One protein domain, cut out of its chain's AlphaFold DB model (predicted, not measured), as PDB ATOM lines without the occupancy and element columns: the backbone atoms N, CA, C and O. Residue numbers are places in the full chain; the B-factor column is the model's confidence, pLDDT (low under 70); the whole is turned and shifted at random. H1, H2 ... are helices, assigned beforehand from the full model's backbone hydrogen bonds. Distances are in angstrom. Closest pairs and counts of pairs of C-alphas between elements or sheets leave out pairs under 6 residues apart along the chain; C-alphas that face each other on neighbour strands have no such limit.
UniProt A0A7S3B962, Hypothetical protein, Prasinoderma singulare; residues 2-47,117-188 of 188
ATOM      1  N   MET A   2     -18.930  21.940 -99.563       79.88
ATOM      2  CA  MET A   2     -19.417  23.220 -99.003       79.88
ATOM      3  C   MET A   2     -20.905  23.501 -99.289       79.88
ATOM      4  O   MET A   2     -21.665  23.746 -98.363       79.88
ATOM      5  N   MET A   3     -21.340  23.373-100.551       80.50
ATOM      6  CA  MET A   3     -22.749  23.578-100.942       80.50
ATOM      7  C   MET A   3     -23.718  22.598-100.263       80.50
ATOM      8  O   MET A   3     -24.828  22.972 -99.911       80.50
ATOM      9  N   LEU A   4     -23.290  21.346-100.061       78.94
ATOM     10  CA  LEU A   4     -24.102  20.325 -99.393       78.94
ATOM     11  C   LEU A   4     -24.240  20.625 -97.897       78.94
ATOM     12  O   LEU A   4     -25.339  20.531 -97.369       78.94
ATOM     13  N   GLY A   5     -23.154  21.039 -97.234       77.56
ATOM     14  CA  GLY A   5     -23.194  21.466 -95.832       77.56
ATOM     15  C   GLY A   5     -24.120  22.666 -95.620       77.56
ATOM     16  O   GLY A   5     -24.953  22.640 -94.720       77.56
ATOM     17  N   GLY A   6     -24.051  23.661 -96.512       78.12
ATOM     18  CA  GLY A   6     -24.960  24.811 -96.495       78.12
ATOM     19  C   GLY A   6     -26.428  24.431 -96.714       78.12
ATOM     20  O   GLY A   6     -27.296  24.932 -96.008       78.12
ATOM     21  N   LEU A   7     -26.711  23.504 -97.637       79.62
ATOM     22  CA  LEU A   7     -28.073  23.021 -97.878       79.62
ATOM     23  C   LEU A   7     -28.634  22.261 -96.668       79.62
ATOM     24  O   LEU A   7     -29.785  22.466 -96.305       79.62
ATOM     25  N   VAL A   8     -27.825  21.409 -96.032       79.00
ATOM     26  CA  VAL A   8     -28.224  20.653 -94.834       79.00
ATOM     27  C   VAL A   8     -28.450  21.586 -93.643       79.00
ATOM     28  O   VAL A   8     -29.451  21.438 -92.945       79.00
ATOM     29  N   ALA A   9     -27.567  22.568 -93.439       78.69
ATOM     30  CA  ALA A   9     -27.724  23.572 -92.388       78.69
ATOM     31  C   ALA A   9     -28.993  24.416 -92.599       78.69
ATOM     32  O   ALA A   9     -29.799  24.538 -91.684       78.69
ATOM     33  N   GLY A  10     -29.227  24.911 -93.820       74.38
ATOM     34  CA  GLY A  10     -30.422  25.698 -94.145       74.38
ATOM     35  C   GLY A  10     -31.728  24.896 -94.106       74.38
ATOM     36  O   GLY A  10     -32.745  25.395 -93.644       74.38
ATOM     37  N   ALA A  11     -31.719  23.629 -94.534       76.56
ATOM     38  CA  ALA A  11     -32.904  22.765 -94.486       76.56
ATOM     39  C   ALA A  11     -33.311  22.363 -93.057       76.56
ATOM     40  O   ALA A  11     -34.429  21.904 -92.842       76.56
ATOM     41  N   THR A  12     -32.401  22.505 -92.093       74.56
ATOM     42  CA  THR A  12     -32.620  22.162 -90.679       74.56
ATOM     43  C   THR A  12     -32.633  23.395 -89.780       74.56
ATOM     44  O   THR A  12     -32.538  23.274 -88.556       74.56
ATOM     45  N   ASP A  13     -32.763  24.577 -90.382       76.19
ATOM     46  CA  ASP A  13     -32.832  25.843 -89.672       76.19
ATOM     47  C   ASP A  13     -34.194  26.003 -88.979       76.19
ATOM     48  O   ASP A  13     -35.251  25.922 -89.608       76.19
ATOM     49  N   LEU A  14     -34.171  26.219 -87.660       61.53
ATOM     50  CA  LEU A  14     -35.381  26.378 -86.850       61.53
ATOM     51  C   LEU A  14     -36.018  27.765 -87.005       61.53
ATOM     52  O   LEU A  14     -37.209  27.915 -86.741       61.53
ATOM     53  N   MET A  15     -35.257  28.767 -87.448       67.69
ATOM     54  CA  MET A  15     -35.717  30.150 -87.633       67.69
ATOM     55  C   MET A  15     -36.172  30.414 -89.079       67.69
ATOM     56  O   MET A  15     -35.991  31.508 -89.621       67.69
ATOM     57  N   PHE A  16     -36.747  29.408 -89.744       73.94
ATOM     58  CA  PHE A  16     -37.144  29.533 -91.143       73.94
ATOM     59  C   PHE A  16     -38.240  30.592 -91.331       73.94
ATOM     60  O   PHE A  16     -39.388  30.425 -90.918       73.94
ATOM     61  N   THR A  17     -37.894  31.670 -92.035       82.94
ATOM     62  CA  THR A  17     -38.844  32.675 -92.517       82.94
ATOM     63  C   THR A  17     -38.710  32.809 -94.031       82.94
ATOM     64  O   THR A  17     -37.692  33.271 -94.547       82.94
ATOM     65  N   LEU A  18     -39.756  32.416 -94.770       83.94
ATOM     66  CA  LEU A  18     -39.783  32.477 -96.237       83.94
ATOM     67  C   LEU A  18     -39.355  33.847 -96.814       83.94
ATOM     68  O   LEU A  18     -38.498  33.857 -97.699       83.94
ATOM     69  N   PRO A  19     -39.866  35.003 -96.335       87.12
ATOM     70  CA  PRO A  19     -39.421  36.300 -96.848       87.12
ATOM     71  C   PRO A  19     -37.941  36.588 -96.555       87.12
ATOM     72  O   PRO A  19     -37.266  37.161 -97.406       87.12
ATOM     73  N   GLY A  20     -37.411  36.146 -95.408       84.88
ATOM     74  CA  GLY A  20     -35.990  36.287 -95.075       84.88
ATOM     75  C   GLY A  20     -35.101  35.485 -96.024       84.88
ATOM     76  O   GLY A  20     -34.146  36.016 -96.586       84.88
ATOM     77  N   TYR A  21     -35.465  34.231 -96.297       85.06
ATOM     78  CA  TYR A  21     -34.730  33.377 -97.234       85.06
ATOM     79  C   TYR A  21     -34.793  33.884 -98.685       85.06
ATOM     80  O   TYR A  21     -33.779  33.852 -99.386       85.06
ATOM     81  N   LEU A  22     -35.938  34.408 -99.141       89.69
ATOM     82  CA  LEU A  22     -36.051  35.037-100.464       89.69
ATOM     83  C   LEU A  22     -35.175  36.295-100.574       89.69
ATOM     84  O   LEU A  22     -34.472  36.459-101.571       89.69
ATOM     85  N   MET A  23     -35.161  37.140 -99.538       86.31
ATOM     86  CA  MET A  23     -34.283  38.315 -99.455       86.31
ATOM     87  C   MET A  23     -32.802  37.921 -99.510       86.31
ATOM     88  O   MET A  23     -32.034  38.535-100.247       86.31
ATOM     89  N   VAL A  24     -32.401  36.859 -98.802       86.94
ATOM     90  CA  VAL A  24     -31.033  36.315 -98.873       86.94
ATOM     91  C   VAL A  24     -30.712  35.812-100.284       86.94
ATOM     92  O   VAL A  24     -29.623  36.071-100.792       86.94
ATOM     93  N   GLY A  25     -31.654  35.151-100.960       87.69
ATOM     94  CA  GLY A  25     -31.486  34.739-102.356       87.69
ATOM     95  C   GLY A  25     -31.216  35.924-103.289       87.69
ATOM     96  O   GLY A  25     -30.253  35.900-104.060       87.69
ATOM     97  N   VAL A  26     -32.013  36.991-103.175       91.00
ATOM     98  CA  VAL A  26     -31.809  38.240-103.929       91.00
ATOM     99  C   VAL A  26     -30.454  38.861-103.595       91.00
ATOM    100  O   VAL A  26     -29.701  39.187-104.509       91.00
ATOM    101  N   LEU A  27     -30.092  38.947-102.312       90.75
ATOM    102  CA  LEU A  27     -28.798  39.461-101.859       90.75
ATOM    103  C   LEU A  27     -27.628  38.718-102.514       90.75
ATOM    104  O   LEU A  27     -26.696  39.355-103.007       90.75
ATOM    105  N   VAL A  28     -27.661  37.384-102.541       88.81
ATOM    106  CA  VAL A  28     -26.586  36.564-103.121       88.81
ATOM    107  C   VAL A  28     -26.483  36.790-104.630       88.81
ATOM    108  O   VAL A  28     -25.376  36.956-105.145       88.81
ATOM    109  N   LEU A  29     -27.615  36.860-105.335       90.81
ATOM    110  CA  LEU A  29     -27.650  37.146-106.772       90.81
ATOM    111  C   LEU A  29     -27.120  38.549-107.087       90.81
ATOM    112  O   LEU A  29     -26.257  38.699-107.954       90.81
ATOM    113  N   SER A  30     -27.572  39.569-106.357       87.56
ATOM    114  CA  SER A  30     -27.088  40.945-106.491       87.56
ATOM    115  C   SER A  30     -25.594  41.049-106.188       87.56
ATOM    116  O   SER A  30     -24.858  41.682-106.944       87.56
ATOM    117  N   THR A  31     -25.114  40.375-105.140       84.75
ATOM    118  CA  THR A  31     -23.687  40.340-104.784       84.75
ATOM    119  C   THR A  31     -22.857  39.669-105.878       84.75
ATOM    120  O   THR A  31     -21.798  40.173-106.253       84.75
ATOM    121  N   ALA A  32     -23.337  38.559-106.444       85.81
ATOM    122  CA  ALA A  32     -22.666  37.878-107.548       85.81
ATOM    123  C   ALA A  32     -22.598  38.758-108.806       85.81
ATOM    124  O   ALA A  32     -21.532  38.880-109.413       85.81
ATOM    125  N   ALA A  33     -23.707  39.411-109.165       86.50
ATOM    126  CA  ALA A  33     -23.766  40.349-110.282       86.50
ATOM    127  C   ALA A  33     -22.805  41.531-110.081       86.50
ATOM    128  O   ALA A  33     -22.042  41.859-110.987       86.50
ATOM    129  N   TYR A  34     -22.769  42.114-108.880       83.56
ATOM    130  CA  TYR A  34     -21.846  43.190-108.514       83.56
ATOM    131  C   TYR A  34     -20.374  42.773-108.648       83.56
ATOM    132  O   TYR A  34     -19.584  43.462-109.296       83.56
ATOM    133  N   LEU A  35     -20.003  41.609-108.104       79.44
ATOM    134  CA  LEU A  35     -18.639  41.081-108.204       79.44
ATOM    135  C   LEU A  35     -18.234  40.783-109.654       79.44
ATOM    136  O   LEU A  35     -17.072  40.979-110.018       79.44
ATOM    137  N   LEU A  36     -19.165  40.311-110.489       84.69
ATOM    138  CA  LEU A  36     -18.935  40.123-111.923       84.69
ATOM    139  C   LEU A  36     -18.743  41.462-112.637       84.69
ATOM    140  O   LEU A  36     -17.781  41.611-113.391       84.69
ATOM    141  N   LEU A  37     -19.600  42.446-112.363       82.75
ATOM    142  CA  LEU A  37     -19.531  43.772-112.970       82.75
ATOM    143  C   LEU A  37     -18.202  44.466-112.643       82.75
ATOM    144  O   LEU A  37     -17.551  44.990-113.542       82.75
ATOM    145  N   ILE A  38     -17.745  44.392-111.390       77.69
ATOM    146  CA  ILE A  38     -16.440  44.925-110.977       77.69
ATOM    147  C   ILE A  38     -15.288  44.244-111.711       77.69
ATOM    148  O   ILE A  38     -14.353  44.921-112.135       77.69
ATOM    149  N   LYS A  39     -15.333  42.919-111.886       76.06
ATOM    150  CA  LYS A  39     -14.290  42.198-112.631       76.06
ATOM    151  C   LYS A  39     -14.229  42.640-114.091       76.06
ATOM    152  O   LYS A  39     -13.134  42.849-114.606       76.06
ATOM    153  N   LEU A  40     -15.385  42.801-114.737       80.38
ATOM    154  CA  LEU A  40     -15.473  43.285-116.116       80.38
ATOM    155  C   LEU A  40     -14.974  44.727-116.232       80.38
ATOM    156  O   LEU A  40     -14.165  45.028-117.106       80.38
ATOM    157  N   LEU A  41     -15.398  45.598-115.316       78.19
ATOM    158  CA  LEU A  41     -15.004  47.003-115.300       78.19
ATOM    159  C   LEU A  41     -13.501  47.167-115.051       78.19
ATOM    160  O   LEU A  41     -12.854  47.989-115.696       78.19
ATOM    161  N   ARG A  42     -12.915  46.346-114.172       71.06
ATOM    162  CA  ARG A  42     -11.464  46.302-113.948       71.06
ATOM    163  C   ARG A  42     -10.713  45.936-115.230       71.06
ATOM    164  O   ARG A  42      -9.707  46.568-115.539       71.06
ATOM    165  N   ALA A  43     -11.195  44.936-115.969       73.06
ATOM    166  CA  ALA A  43     -10.560  44.485-117.205       73.06
ATOM    167  C   ALA A  43     -10.635  45.528-118.335       73.06
ATOM    168  O   ALA A  43      -9.718  45.598-119.147       73.06
ATOM    169  N   SER A  44     -11.697  46.341-118.382       75.44
ATOM    170  CA  SER A  44     -11.905  47.334-119.443       75.44
ATOM    171  C   SER A  44     -11.294  48.708-119.160       75.44
ATOM    172  O   SER A  44     -10.896  49.391-120.098       75.44
ATOM    173  N   THR A  45     -11.217  49.134-117.895       66.69
ATOM    174  CA  THR A  45     -10.811  50.508-117.541       66.69
ATOM    175  C   THR A  45      -9.375  50.639-117.040       66.69
ATOM    176  O   THR A  45      -8.851  51.749-117.019       66.69
ATOM    177  N   GLY A  46      -8.721  49.545-116.624       64.88
ATOM    178  CA  GLY A  46      -7.344  49.578-116.102       64.88
ATOM    179  C   GLY A  46      -7.156  50.445-114.846       64.88
ATOM    180  O   GLY A  46      -6.023  50.744-114.469       64.88
ATOM    181  N   LEU A  47      -8.252  50.875-114.209       61.69
ATOM    182  CA  LEU A  47      -8.241  51.751-113.041       61.69
ATOM    183  C   LEU A  47      -7.639  51.046-111.817       61.69
ATOM    184  O   LEU A  47      -7.838  49.848-111.609       61.69
ATOM    185  N   LEU A 117      -5.198  33.435-103.832       71.50
ATOM    186  CA  LEU A 117      -5.092  32.218-103.028       71.50
ATOM    187  C   LEU A 117      -5.167  32.528-101.530       71.50
ATOM    188  O   LEU A 117      -5.969  31.928-100.821       71.50
ATOM    189  N   VAL A 118      -4.352  33.469-101.051       76.75
ATOM    190  CA  VAL A 118      -4.304  33.792 -99.620       76.75
ATOM    191  C   VAL A 118      -5.631  34.408 -99.179       76.75
ATOM    192  O   VAL A 118      -6.104  34.071 -98.104       76.75
ATOM    193  N   THR A 119      -6.284  35.214-100.024       80.12
ATOM    194  CA  THR A 119      -7.617  35.776 -99.732       80.12
ATOM    195  C   THR A 119      -8.679  34.687 -99.593       80.12
ATOM    196  O   THR A 119      -9.540  34.774 -98.722       80.12
ATOM    197  N   SER A 120      -8.606  33.630-100.409       78.12
ATOM    198  CA  SER A 120      -9.504  32.484-100.262       78.12
ATOM    199  C   SER A 120      -9.253  31.739 -98.950       78.12
ATOM    200  O   SER A 120     -10.211  31.374 -98.282       78.12
ATOM    201  N   VAL A 121      -7.992  31.520 -98.568       77.75
ATOM    202  CA  VAL A 121      -7.638  30.793 -97.337       77.75
ATOM    203  C   VAL A 121      -8.023  31.595 -96.090       77.75
ATOM    204  O   VAL A 121      -8.645  31.050 -95.179       77.75
ATOM    205  N   THR A 122      -7.707  32.894 -96.048       81.88
ATOM    206  CA  THR A 122      -8.064  33.764 -94.916       81.88
ATOM    207  C   THR A 122      -9.572  33.944 -94.787       81.88
ATOM    208  O   THR A 122     -10.066  34.014 -93.665       81.88
ATOM    209  N   GLY A 123     -10.309  33.945 -95.904       83.38
ATOM    210  CA  GLY A 123     -11.771  33.917 -95.909       83.38
ATOM    211  C   GLY A 123     -12.331  32.705 -95.162       83.38
ATOM    212  O   GLY A 123     -13.144  32.880 -94.259       83.38
ATOM    213  N   GLN A 124     -11.819  31.503 -95.448       82.88
ATOM    214  CA  GLN A 124     -12.265  30.284 -94.757       82.88
ATOM    215  C   GLN A 124     -11.924  30.296 -93.266       82.88
ATOM    216  O   GLN A 124     -12.745  29.898 -92.446       82.88
ATOM    217  N   ILE A 125     -10.726  30.763 -92.897       83.75
ATOM    218  CA  ILE A 125     -10.334  30.884 -91.484       83.75
ATOM    219  C   ILE A 125     -11.268  31.857 -90.763       83.75
ATOM    220  O   ILE A 125     -11.752  31.549 -89.676       83.75
ATOM    221  N   LYS A 126     -11.554  33.008 -91.383       85.81
ATOM    222  CA  LYS A 126     -12.501  33.992 -90.857       85.81
ATOM    223  C   LYS A 126     -13.873  33.350 -90.644       85.81
ATOM    224  O   LYS A 126     -14.399  33.479 -89.548       85.81
ATOM    225  N   ASP A 127     -14.403  32.616 -91.623       84.38
ATOM    226  CA  ASP A 127     -15.716  31.962 -91.510       84.38
ATOM    227  C   ASP A 127     -15.754  30.897 -90.393       84.38
ATOM    228  O   ASP A 127     -16.726  30.838 -89.636       84.38
ATOM    229  N   ILE A 128     -14.689  30.101 -90.214       83.75
ATOM    230  CA  ILE A 128     -14.563  29.141 -89.096       83.75
ATOM    231  C   ILE A 128     -14.597  29.875 -87.751       83.75
ATOM    232  O   ILE A 128     -15.344  29.488 -86.847       83.75
ATOM    233  N   LEU A 129     -13.798  30.937 -87.614       85.44
ATOM    234  CA  LEU A 129     -13.698  31.710 -86.378       85.44
ATOM    235  C   LEU A 129     -15.020  32.395 -86.039       85.44
ATOM    236  O   LEU A 129     -15.486  32.274 -84.911       85.44
ATOM    237  N   THR A 130     -15.656  33.065 -87.003       85.19
ATOM    238  CA  THR A 130     -16.933  33.755 -86.777       85.19
ATOM    239  C   THR A 130     -18.042  32.778 -86.420       85.19
ATOM    240  O   THR A 130     -18.836  33.065 -85.532       85.19
ATOM    241  N   THR A 131     -18.071  31.603 -87.053       83.44
ATOM    242  CA  THR A 131     -19.060  30.562 -86.745       83.44
ATOM    243  C   THR A 131     -18.856  30.004 -85.337       83.44
ATOM    244  O   THR A 131     -19.805  29.897 -84.567       83.44
ATOM    245  N   THR A 132     -17.607  29.710 -84.966       82.81
ATOM    246  CA  THR A 132     -17.263  29.194 -83.630       82.81
ATOM    247  C   THR A 132     -17.581  30.216 -82.538       82.81
ATOM    248  O   THR A 132     -18.181  29.873 -81.522       82.81
ATOM    249  N   LEU A 133     -17.223  31.485 -82.758       85.19
ATOM    250  CA  LEU A 133     -17.537  32.577 -81.835       85.19
ATOM    251  C   LEU A 133     -19.044  32.822 -81.730       85.19
ATOM    252  O   LEU A 133     -19.524  33.074 -80.630       85.19
ATOM    253  N   GLY A 134     -19.792  32.701 -82.831       83.62
ATOM    254  CA  GLY A 134     -21.250  32.812 -82.829       83.62
ATOM    255  C   GLY A 134     -21.908  31.783 -81.907       83.62
ATOM    256  O   GLY A 134     -22.694  32.158 -81.040       83.62
ATOM    257  N   PHE A 135     -21.510  30.510 -82.019       77.75
ATOM    258  CA  PHE A 135     -21.996  29.451 -81.126       77.75
ATOM    259  C   PHE A 135     -21.597  29.664 -79.656       77.75
ATOM    260  O   PHE A 135     -22.362  29.311 -78.763       77.75
ATOM    261  N   LEU A 136     -20.415  30.235 -79.390       81.62
ATOM    262  CA  LEU A 136     -19.924  30.449 -78.025       81.62
ATOM    263  C   LEU A 136     -20.557  31.671 -77.339       81.62
ATOM    264  O   LEU A 136     -20.854  31.612 -76.149       81.62
ATOM    265  N   MET A 137     -20.721  32.785 -78.061       82.50
ATOM    266  CA  MET A 137     -21.203  34.048 -77.487       82.50
ATOM    267  C   MET A 137     -22.728  34.121 -77.380       82.50
ATOM    268  O   MET A 137     -23.224  34.802 -76.486       82.50
ATOM    269  N   PHE A 138     -23.466  33.405 -78.236       78.69
ATOM    270  CA  PHE A 138     -24.935  33.423 -78.261       78.69
ATOM    271  C   PHE A 138     -25.557  32.034 -78.023       78.69
ATOM    272  O   PHE A 138     -26.343  31.553 -78.847       78.69
ATOM    273  N   PRO A 139     -25.261  31.370 -76.885       66.56
ATOM    274  CA  PRO A 139     -25.771  30.027 -76.602       66.56
ATOM    275  C   PRO A 139     -27.290  29.998 -76.361       66.56
ATOM    276  O   PRO A 139     -27.912  28.952 -76.503       66.56
ATOM    277  N   ALA A 140     -27.894  31.135 -75.993       59.16
ATOM    278  CA  ALA A 140     -29.326  31.247 -75.712       59.16
ATOM    279  C   ALA A 140     -30.187  31.503 -76.967       59.16
ATOM    280  O   ALA A 140     -31.367  31.167 -76.972       59.16
ATOM    281  N   GLU A 141     -29.608  32.083 -78.024       60.06
ATOM    282  CA  GLU A 141     -30.329  32.465 -79.252       60.06
ATOM    283  C   GLU A 141     -30.195  31.421 -80.371       60.06
ATOM    284  O   GLU A 141     -30.914  31.474 -81.368       60.06
ATOM    285  N   THR A 142     -29.309  30.436 -80.198       59.34
ATOM    286  CA  THR A 142     -29.107  29.333 -81.140       59.34
ATOM    287  C   THR A 142     -29.562  28.009 -80.517       59.34
ATOM    288  O   THR A 142     -28.766  27.332 -79.870       59.34
ATOM    289  N   PRO A 143     -30.831  27.583 -80.681       59.03
ATOM    290  CA  PRO A 143     -31.224  26.224 -80.322       59.03
ATOM    291  C   PRO A 143     -30.411  25.241 -81.174       59.03
ATOM    292  O   PRO A 143     -30.625  25.083 -82.377       59.03
ATOM    293  N   VAL A 144     -29.414  24.628 -80.540       60.47
ATOM    294  CA  VAL A 144     -28.389  23.823 -81.202       60.47
ATOM    295  C   VAL A 144     -28.994  22.484 -81.623       60.47
ATOM    296  O   VAL A 144     -29.006  21.518 -80.864       60.47
ATOM    297  N   TYR A 145     -29.530  22.416 -82.841       68.88
ATOM    298  CA  TYR A 145     -30.030  21.165 -83.405       68.88
ATOM    299  C   TYR A 145     -28.871  20.398 -84.053       68.88
ATOM    300  O   TYR A 145     -28.150  20.931 -84.902       68.88
ATOM    301  N   ALA A 146     -28.693  19.132 -83.661       71.44
ATOM    302  CA  ALA A 146     -27.597  18.270 -84.113       71.44
ATOM    303  C   ALA A 146     -27.350  18.264 -85.643       71.44
ATOM    304  O   ALA A 146     -26.184  18.316 -86.043       71.44
ATOM    305  N   PRO A 147     -28.373  18.248 -86.525       73.06
ATOM    306  CA  PRO A 147     -28.132  18.244 -87.966       73.06
ATOM    307  C   PRO A 147     -27.746  19.619 -88.541       73.06
ATOM    308  O   PRO A 147     -27.032  19.649 -89.542       73.06
ATOM    309  N   ASN A 148     -28.109  20.737 -87.900       74.94
ATOM    310  CA  ASN A 148     -27.645  22.066 -88.317       74.94
ATOM    311  C   ASN A 148     -26.136  22.200 -88.046       74.94
ATOM    312  O   ASN A 148     -25.353  22.507 -88.945       74.94
ATOM    313  N   VAL A 149     -25.699  21.813 -86.842       77.25
ATOM    314  CA  VAL A 149     -24.268  21.752 -86.493       77.25
ATOM    315  C   VAL A 149     -23.510  20.806 -87.422       77.25
ATOM    316  O   VAL A 149     -22.425  21.147 -87.892       77.25
ATOM    317  N   ALA A 150     -24.081  19.644 -87.749       80.19
ATOM    318  CA  ALA A 150     -23.476  18.727 -88.711       80.19
ATOM    319  C   ALA A 150     -23.332  19.369 -90.104       80.19
ATOM    320  O   ALA A 150     -22.271  19.256 -90.717       80.19
ATOM    321  N   GLY A 151     -24.353  20.086 -90.586       78.94
ATOM    322  CA  GLY A 151     -24.305  20.829 -91.848       78.94
ATOM    323  C   GLY A 151     -23.195  21.882 -91.869       78.94
ATOM    324  O   GLY A 151     -22.395  21.925 -92.810       78.94
ATOM    325  N   VAL A 152     -23.072  22.660 -90.791       80.31
ATOM    326  CA  VAL A 152     -21.991  23.637 -90.607       80.31
ATOM    327  C   VAL A 152     -20.621  22.955 -90.639       80.31
ATOM    328  O   VAL A 152     -19.762  23.353 -91.423       80.31
ATOM    329  N   VAL A 153     -20.415  21.886 -89.864       83.19
ATOM    330  CA  VAL A 153     -19.136  21.153 -89.806       83.19
ATOM    331  C   VAL A 153     -18.763  20.561 -91.168       83.19
ATOM    332  O   VAL A 153     -17.617  20.694 -91.603       83.19
ATOM    333  N   ILE A 154     -19.718  19.972 -91.893       85.56
ATOM    334  CA  ILE A 154     -19.510  19.471 -93.263       85.56
ATOM    335  C   ILE A 154     -19.106  20.619 -94.203       85.56
ATOM    336  O   ILE A 154     -18.224  20.449 -95.054       85.56
ATOM    337  N   GLY A 155     -19.713  21.796 -94.036       83.56
ATOM    338  CA  GLY A 155     -19.350  23.020 -94.746       83.56
ATOM    339  C   GLY A 155     -17.902  23.441 -94.486       83.56
ATOM    340  O   GLY A 155     -17.146  23.653 -95.439       83.56
ATOM    341  N   LEU A 156     -17.490  23.476 -93.214       83.50
ATOM    342  CA  LEU A 156     -16.133  23.843 -92.792       83.50
ATOM    343  C   LEU A 156     -15.078  22.855 -93.309       83.50
ATOM    344  O   LEU A 156     -14.069  23.278 -93.877       83.50
ATOM    345  N   ILE A 157     -15.331  21.546 -93.198       86.50
ATOM    346  CA  ILE A 157     -14.451  20.499 -93.751       86.50
ATOM    347  C   ILE A 157     -14.318  20.672 -95.267       86.50
ATOM    348  O   ILE A 157     -13.218  20.601 -95.817       86.50
ATOM    349  N   GLY A 158     -15.428  20.961 -95.951       84.50
ATOM    350  CA  GLY A 158     -15.425  21.257 -97.382       84.50
ATOM    351  C   GLY A 158     -14.560  22.459 -97.743       84.50
ATOM    352  O   GLY A 158     -13.842  22.412 -98.744       84.50
ATOM    353  N   GLY A 159     -14.605  23.514 -96.929       82.12
ATOM    354  CA  GLY A 159     -13.810  24.722 -97.125       82.12
ATOM    355  C   GLY A 159     -12.318  24.514 -96.887       82.12
ATOM    356  O   GLY A 159     -11.498  24.982 -97.683       82.12
ATOM    357  N   ALA A 160     -11.968  23.751 -95.849       82.62
ATOM    358  CA  ALA A 160     -10.592  23.363 -95.552       82.62
ATOM    359  C   ALA A 160     -10.000  22.491 -96.672       82.62
ATOM    360  O   ALA A 160      -8.914  22.778 -97.177       82.62
ATOM    361  N   HIS A 161     -10.753  21.487 -97.129       85.94
ATOM    362  CA  HIS A 161     -10.346  20.615 -98.230       85.94
ATOM    363  C   HIS A 161     -10.144  21.390 -99.543       85.94
ATOM    364  O   HIS A 161      -9.164  21.170-100.254       85.94
ATOM    365  N   TYR A 162     -11.023  22.351 -99.849       83.81
ATOM    366  CA  TYR A 162     -10.855  23.223-101.015       83.81
ATOM    367  C   TYR A 162      -9.570  24.064-100.935       83.81
ATOM    368  O   TYR A 162      -8.807  24.102-101.901       83.81
ATOM    369  N   SER A 163      -9.296  24.695 -99.787       82.38
ATOM    370  CA  SER A 163      -8.056  25.464 -99.594       82.38
ATOM    371  C   SER A 163      -6.809  24.599 -99.754       82.38
ATOM    372  O   SER A 163      -5.865  25.014-100.426       82.38
ATOM    373  N   TYR A 164      -6.819  23.387 -99.195       84.44
ATOM    374  CA  TYR A 164      -5.703  22.449 -99.306       84.44
ATOM    375  C   TYR A 164      -5.417  22.062-100.765       84.44
ATOM    376  O   TYR A 164      -4.283  22.174-101.233       84.44
ATOM    377  N   ASN A 165      -6.452  21.703-101.529       86.19
ATOM    378  CA  ASN A 165      -6.289  21.321-102.934       86.19
ATOM    379  C   ASN A 165      -5.839  22.499-103.810       86.19
ATOM    380  O   ASN A 165      -4.991  22.336-104.690       86.19
ATOM    381  N   SER A 166      -6.368  23.697-103.553       81.50
ATOM    382  CA  SER A 166      -5.985  24.914-104.280       81.50
ATOM    383  C   SER A 166      -4.531  25.318-103.992       81.50
ATOM    384  O   SER A 166      -3.811  25.759-104.891       81.50
ATOM    385  N   TYR A 167      -4.058  25.096-102.760       82.50
ATOM    386  CA  TYR A 167      -2.653  25.265-102.388       82.50
ATOM    387  C   TYR A 167      -1.743  24.274-103.124       82.50
ATOM    388  O   TYR A 167      -0.761  24.690-103.743       82.50
ATOM    389  N   MET A 168      -2.098  22.985-103.119       83.69
ATOM    390  CA  MET A 168      -1.296  21.929-103.746       83.69
ATOM    391  C   MET A 168      -1.180  22.107-105.266       83.69
ATOM    392  O   MET A 168      -0.084  22.029-105.819       83.69
ATOM    393  N   SER A 169      -2.287  22.444-105.938       83.06
ATOM    394  CA  SER A 169      -2.316  22.730-107.382       83.06
ATOM    395  C   SER A 169      -1.333  23.845-107.768       83.06
ATOM    396  O   SER A 169      -0.557  23.704-108.713       83.06
ATOM    397  N   ARG A 170      -1.274  24.936-106.991       76.94
ATOM    398  CA  ARG A 170      -0.324  26.029-107.255       76.94
ATOM    399  C   ARG A 170       1.124  25.685-106.913       76.94
ATOM    400  O   ARG A 170       2.026  26.255-107.529       76.94
ATOM    401  N   TYR A 171       1.358  24.787-105.957       79.94
ATOM    402  CA  TYR A 171       2.698  24.284-105.649       79.94
ATOM    403  C   TYR A 171       3.272  23.454-106.800       79.94
ATOM    404  O   TYR A 171       4.394  23.726-107.223       79.94
ATOM    405  N   GLY A 172       2.477  22.539-107.364       78.06
ATOM    406  CA  GLY A 172       2.872  21.743-108.531       78.06
ATOM    407  C   GLY A 172       3.220  22.613-109.742       78.06
ATOM    408  O   GLY A 172       4.308  22.496-110.295       78.06
ATOM    409  N   VAL A 173       2.365  23.591-110.075       79.00
ATOM    410  CA  VAL A 173       2.616  24.529-111.188       79.00
ATOM    411  C   VAL A 173       3.904  25.335-110.985       79.00
ATOM    412  O   VAL A 173       4.666  25.536-111.928       79.00
ATOM    413  N   LYS A 174       4.193  25.789-109.756       79.38
ATOM    414  CA  LYS A 174       5.451  26.496-109.463       79.38
ATOM    415  C   LYS A 174       6.681  25.609-109.659       79.38
ATOM    416  O   LYS A 174       7.735  26.129-110.018       79.38
ATOM    417  N   GLN A 175       6.572  24.316-109.381       79.69
ATOM    418  CA  GLN A 175       7.676  23.369-109.509       79.69
ATOM    419  C   GLN A 175       7.955  23.034-110.977       79.69
ATOM    420  O   GLN A 175       9.107  23.094-111.398       79.69
ATOM    421  N   GLU A 176       6.907  22.807-111.769       80.06
ATOM    422  CA  GLU A 176       7.006  22.607-113.220       80.06
ATOM    423  C   GLU A 176       7.613  23.831-113.916       80.06
ATOM    424  O   GLU A 176       8.524  23.703-114.728       80.06
ATOM    425  N   LEU A 177       7.188  25.041-113.529       81.12
ATOM    426  CA  LEU A 177       7.733  26.281-114.084       81.12
ATOM    427  C   LEU A 177       9.230  26.444-113.773       81.12
ATOM    428  O   LEU A 177       9.986  26.909-114.621       81.12
ATOM    429  N   LYS A 178       9.676  26.046-112.574       82.06
ATOM    430  CA  LYS A 178      11.104  26.049-112.220       82.06
ATOM    431  C   LYS A 178      11.897  25.045-113.056       82.06
ATOM    432  O   LYS A 178      12.982  25.395-113.504       82.06
ATOM    433  N   ALA A 179      11.357  23.849-113.284       81.62
ATOM    434  CA  ALA A 179      11.992  22.838-114.129       81.62
ATOM    435  C   ALA A 179      12.116  23.315-115.588       81.62
ATOM    436  O   ALA A 179      13.195  23.231-116.166       81.62
ATOM    437  N   PHE A 180      11.062  23.919-116.146       79.12
ATOM    438  CA  PHE A 180      11.057  24.460-117.512       79.12
ATOM    439  C   PHE A 180      12.034  25.631-117.709       79.12
ATOM    440  O   PHE A 180      12.672  25.758-118.752       79.12
ATOM    441  N   VAL A 181      12.142  26.521-116.716       81.31
ATOM    442  CA  VAL A 181      13.086  27.651-116.759       81.31
ATOM    443  C   VAL A 181      14.530  27.165-116.660       81.31
ATOM    444  O   VAL A 181      15.398  27.751-117.302       81.31
ATOM    445  N   GLN A 182      14.783  26.113-115.879       79.31
ATOM    446  CA  GLN A 182      16.104  25.500-115.759       79.31
ATOM    447  C   GLN A 182      16.522  24.823-117.076       79.31
ATOM    448  O   GLN A 182      17.596  25.119-117.584       79.31
ATOM    449  N   ASP A 183      15.630  24.039-117.686       79.62
ATOM    450  CA  ASP A 183      15.845  23.368-118.979       79.62
ATOM    451  C   ASP A 183      16.167  24.355-120.121       79.62
ATOM    452  O   ASP A 183      17.123  24.180-120.881       79.62
ATOM    453  N   LYS A 184      15.455  25.490-120.177       77.56
ATOM    454  CA  LYS A 184      15.773  26.574-121.122       77.56
ATOM    455  C   LYS A 184      17.110  27.266-120.859       77.56
ATOM    456  O   LYS A 184      17.643  27.881-121.779       77.56
ATOM    457  N   LYS A 185      17.612  27.225-119.626       70.62
ATOM    458  CA  LYS A 185      18.897  27.819-119.242       70.62
ATOM    459  C   LYS A 185      20.077  26.923-119.602       70.62
ATOM    460  O   LYS A 185      21.136  27.455-119.884       70.62
ATOM    461  N   ASP A 186      19.872  25.609-119.607       65.62
ATOM    462  CA  ASP A 186      20.886  24.621-119.992       65.62
ATOM    463  C   ASP A 186      20.969  24.421-121.523       65.62
ATOM    464  O   ASP A 186      21.941  23.866-122.028       65.62
ATOM    465  N   THR A 187      19.968  24.899-122.275       65.94
ATOM    466  CA  THR A 187      19.912  24.826-123.752       65.94
ATOM    467  C   THR A 187      20.487  26.077-124.456       65.94
ATOM    468  O   THR A 187      20.560  26.109-125.686       65.94
ATOM    469  N   GLN A 188      20.887  27.118-123.714       46.22
ATOM    470  CA  GLN A 188      21.539  28.340-124.229       46.22
ATOM    471  C   GLN A 188      22.994  28.420-123.779       46.22
ATOM    472  O   GLN A 188      23.820  28.876-124.599       46.22
TER     473      GLN A 188
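What this domain is: This is residues 2 to 47 and 117 to 188 of the 188 residues of the protein "Hypothetical protein" of Prasinoderma singulare (UniProt A0A7S3B962). One very long helix, H4, has two shorter helices packed on it, H1 along its residues 147 to 159 and H3 along its residues 156 to 167, while a second long helix, H2, is held off from them as an arm, free from residue 22 on and pointing much the same way as H4, in the shape of an open two-pronged fork. H3 and H4 make a loose helical hairpin, and the far part of H4, residues 171 to 186, sticks out alone. The printed part has 118 residues with four named helices, H1, H2, H3 and H4 in chain order, and no named strand; its class is all helix. It is only just extended, close to loose, with a radius of gyration of the C-alphas of 20.7 A, and it spans 70 by 35 by 24 A.

Where its parts are: H1 comes first, residues 2 to 11, beginning at C-alpha 2 at (-19.417, 23.220, -99.003) and measuring 14.2 A from first to last C-alpha. H2 is residues 18 to 45, 40.2 A long, from C-alpha 18 at (-39.783, 32.477, -96.237). After the cut, H3 is residues 117 to 137, 30.3 A long. H4 is residues 146 to 186, 60.6 A long, and ends with C-alpha 186 at (20.886, 24.621, -119.992).

How they stand to each other: H1 and H4 touch at a shallow tilt of 12 degrees, opposite ways. Their closest C-alphas, those of Gly 5 and Gly 151, are 4.2 A apart, and H4 touches H1 with residues 147 to 159 alone. H3 and H4 form a helical hairpin: they touch at a shallow tilt of 19 degrees, opposite ways. Their closest C-alphas, those of Val 121 and Ser 163, are 5.8 A apart, and H4 touches H3 with residues 156 to 167 alone. H1 and H3 are apart. H2 touches no helix; it is apart from H1, H3 and H4. In H1, H2, H3 and H4 every O i to N i+4 pair is within hydrogen-bond range.

The domain as a whole: The two C-alphas farthest apart, those of Ala 140 and Gln 188, are 70.4 A apart, and Gln 188 is the chain's last residue. Residues 22 to 47, 136 to 141 and 171 to 188 stand free; the body without them has 68 residues and spans 41 by 24 by 22 A. Residues 48 to 116 are not printed, and C-alphas 47 and 117 are 22.2 A apart across the cut. The links from H1 to H2 and from H3 to H4 are short. The mean pLDDT of the printed part is 78.9; it is under 70 at residues 14 to 15, 45 to 47, 139 to 145 and 186 to 188.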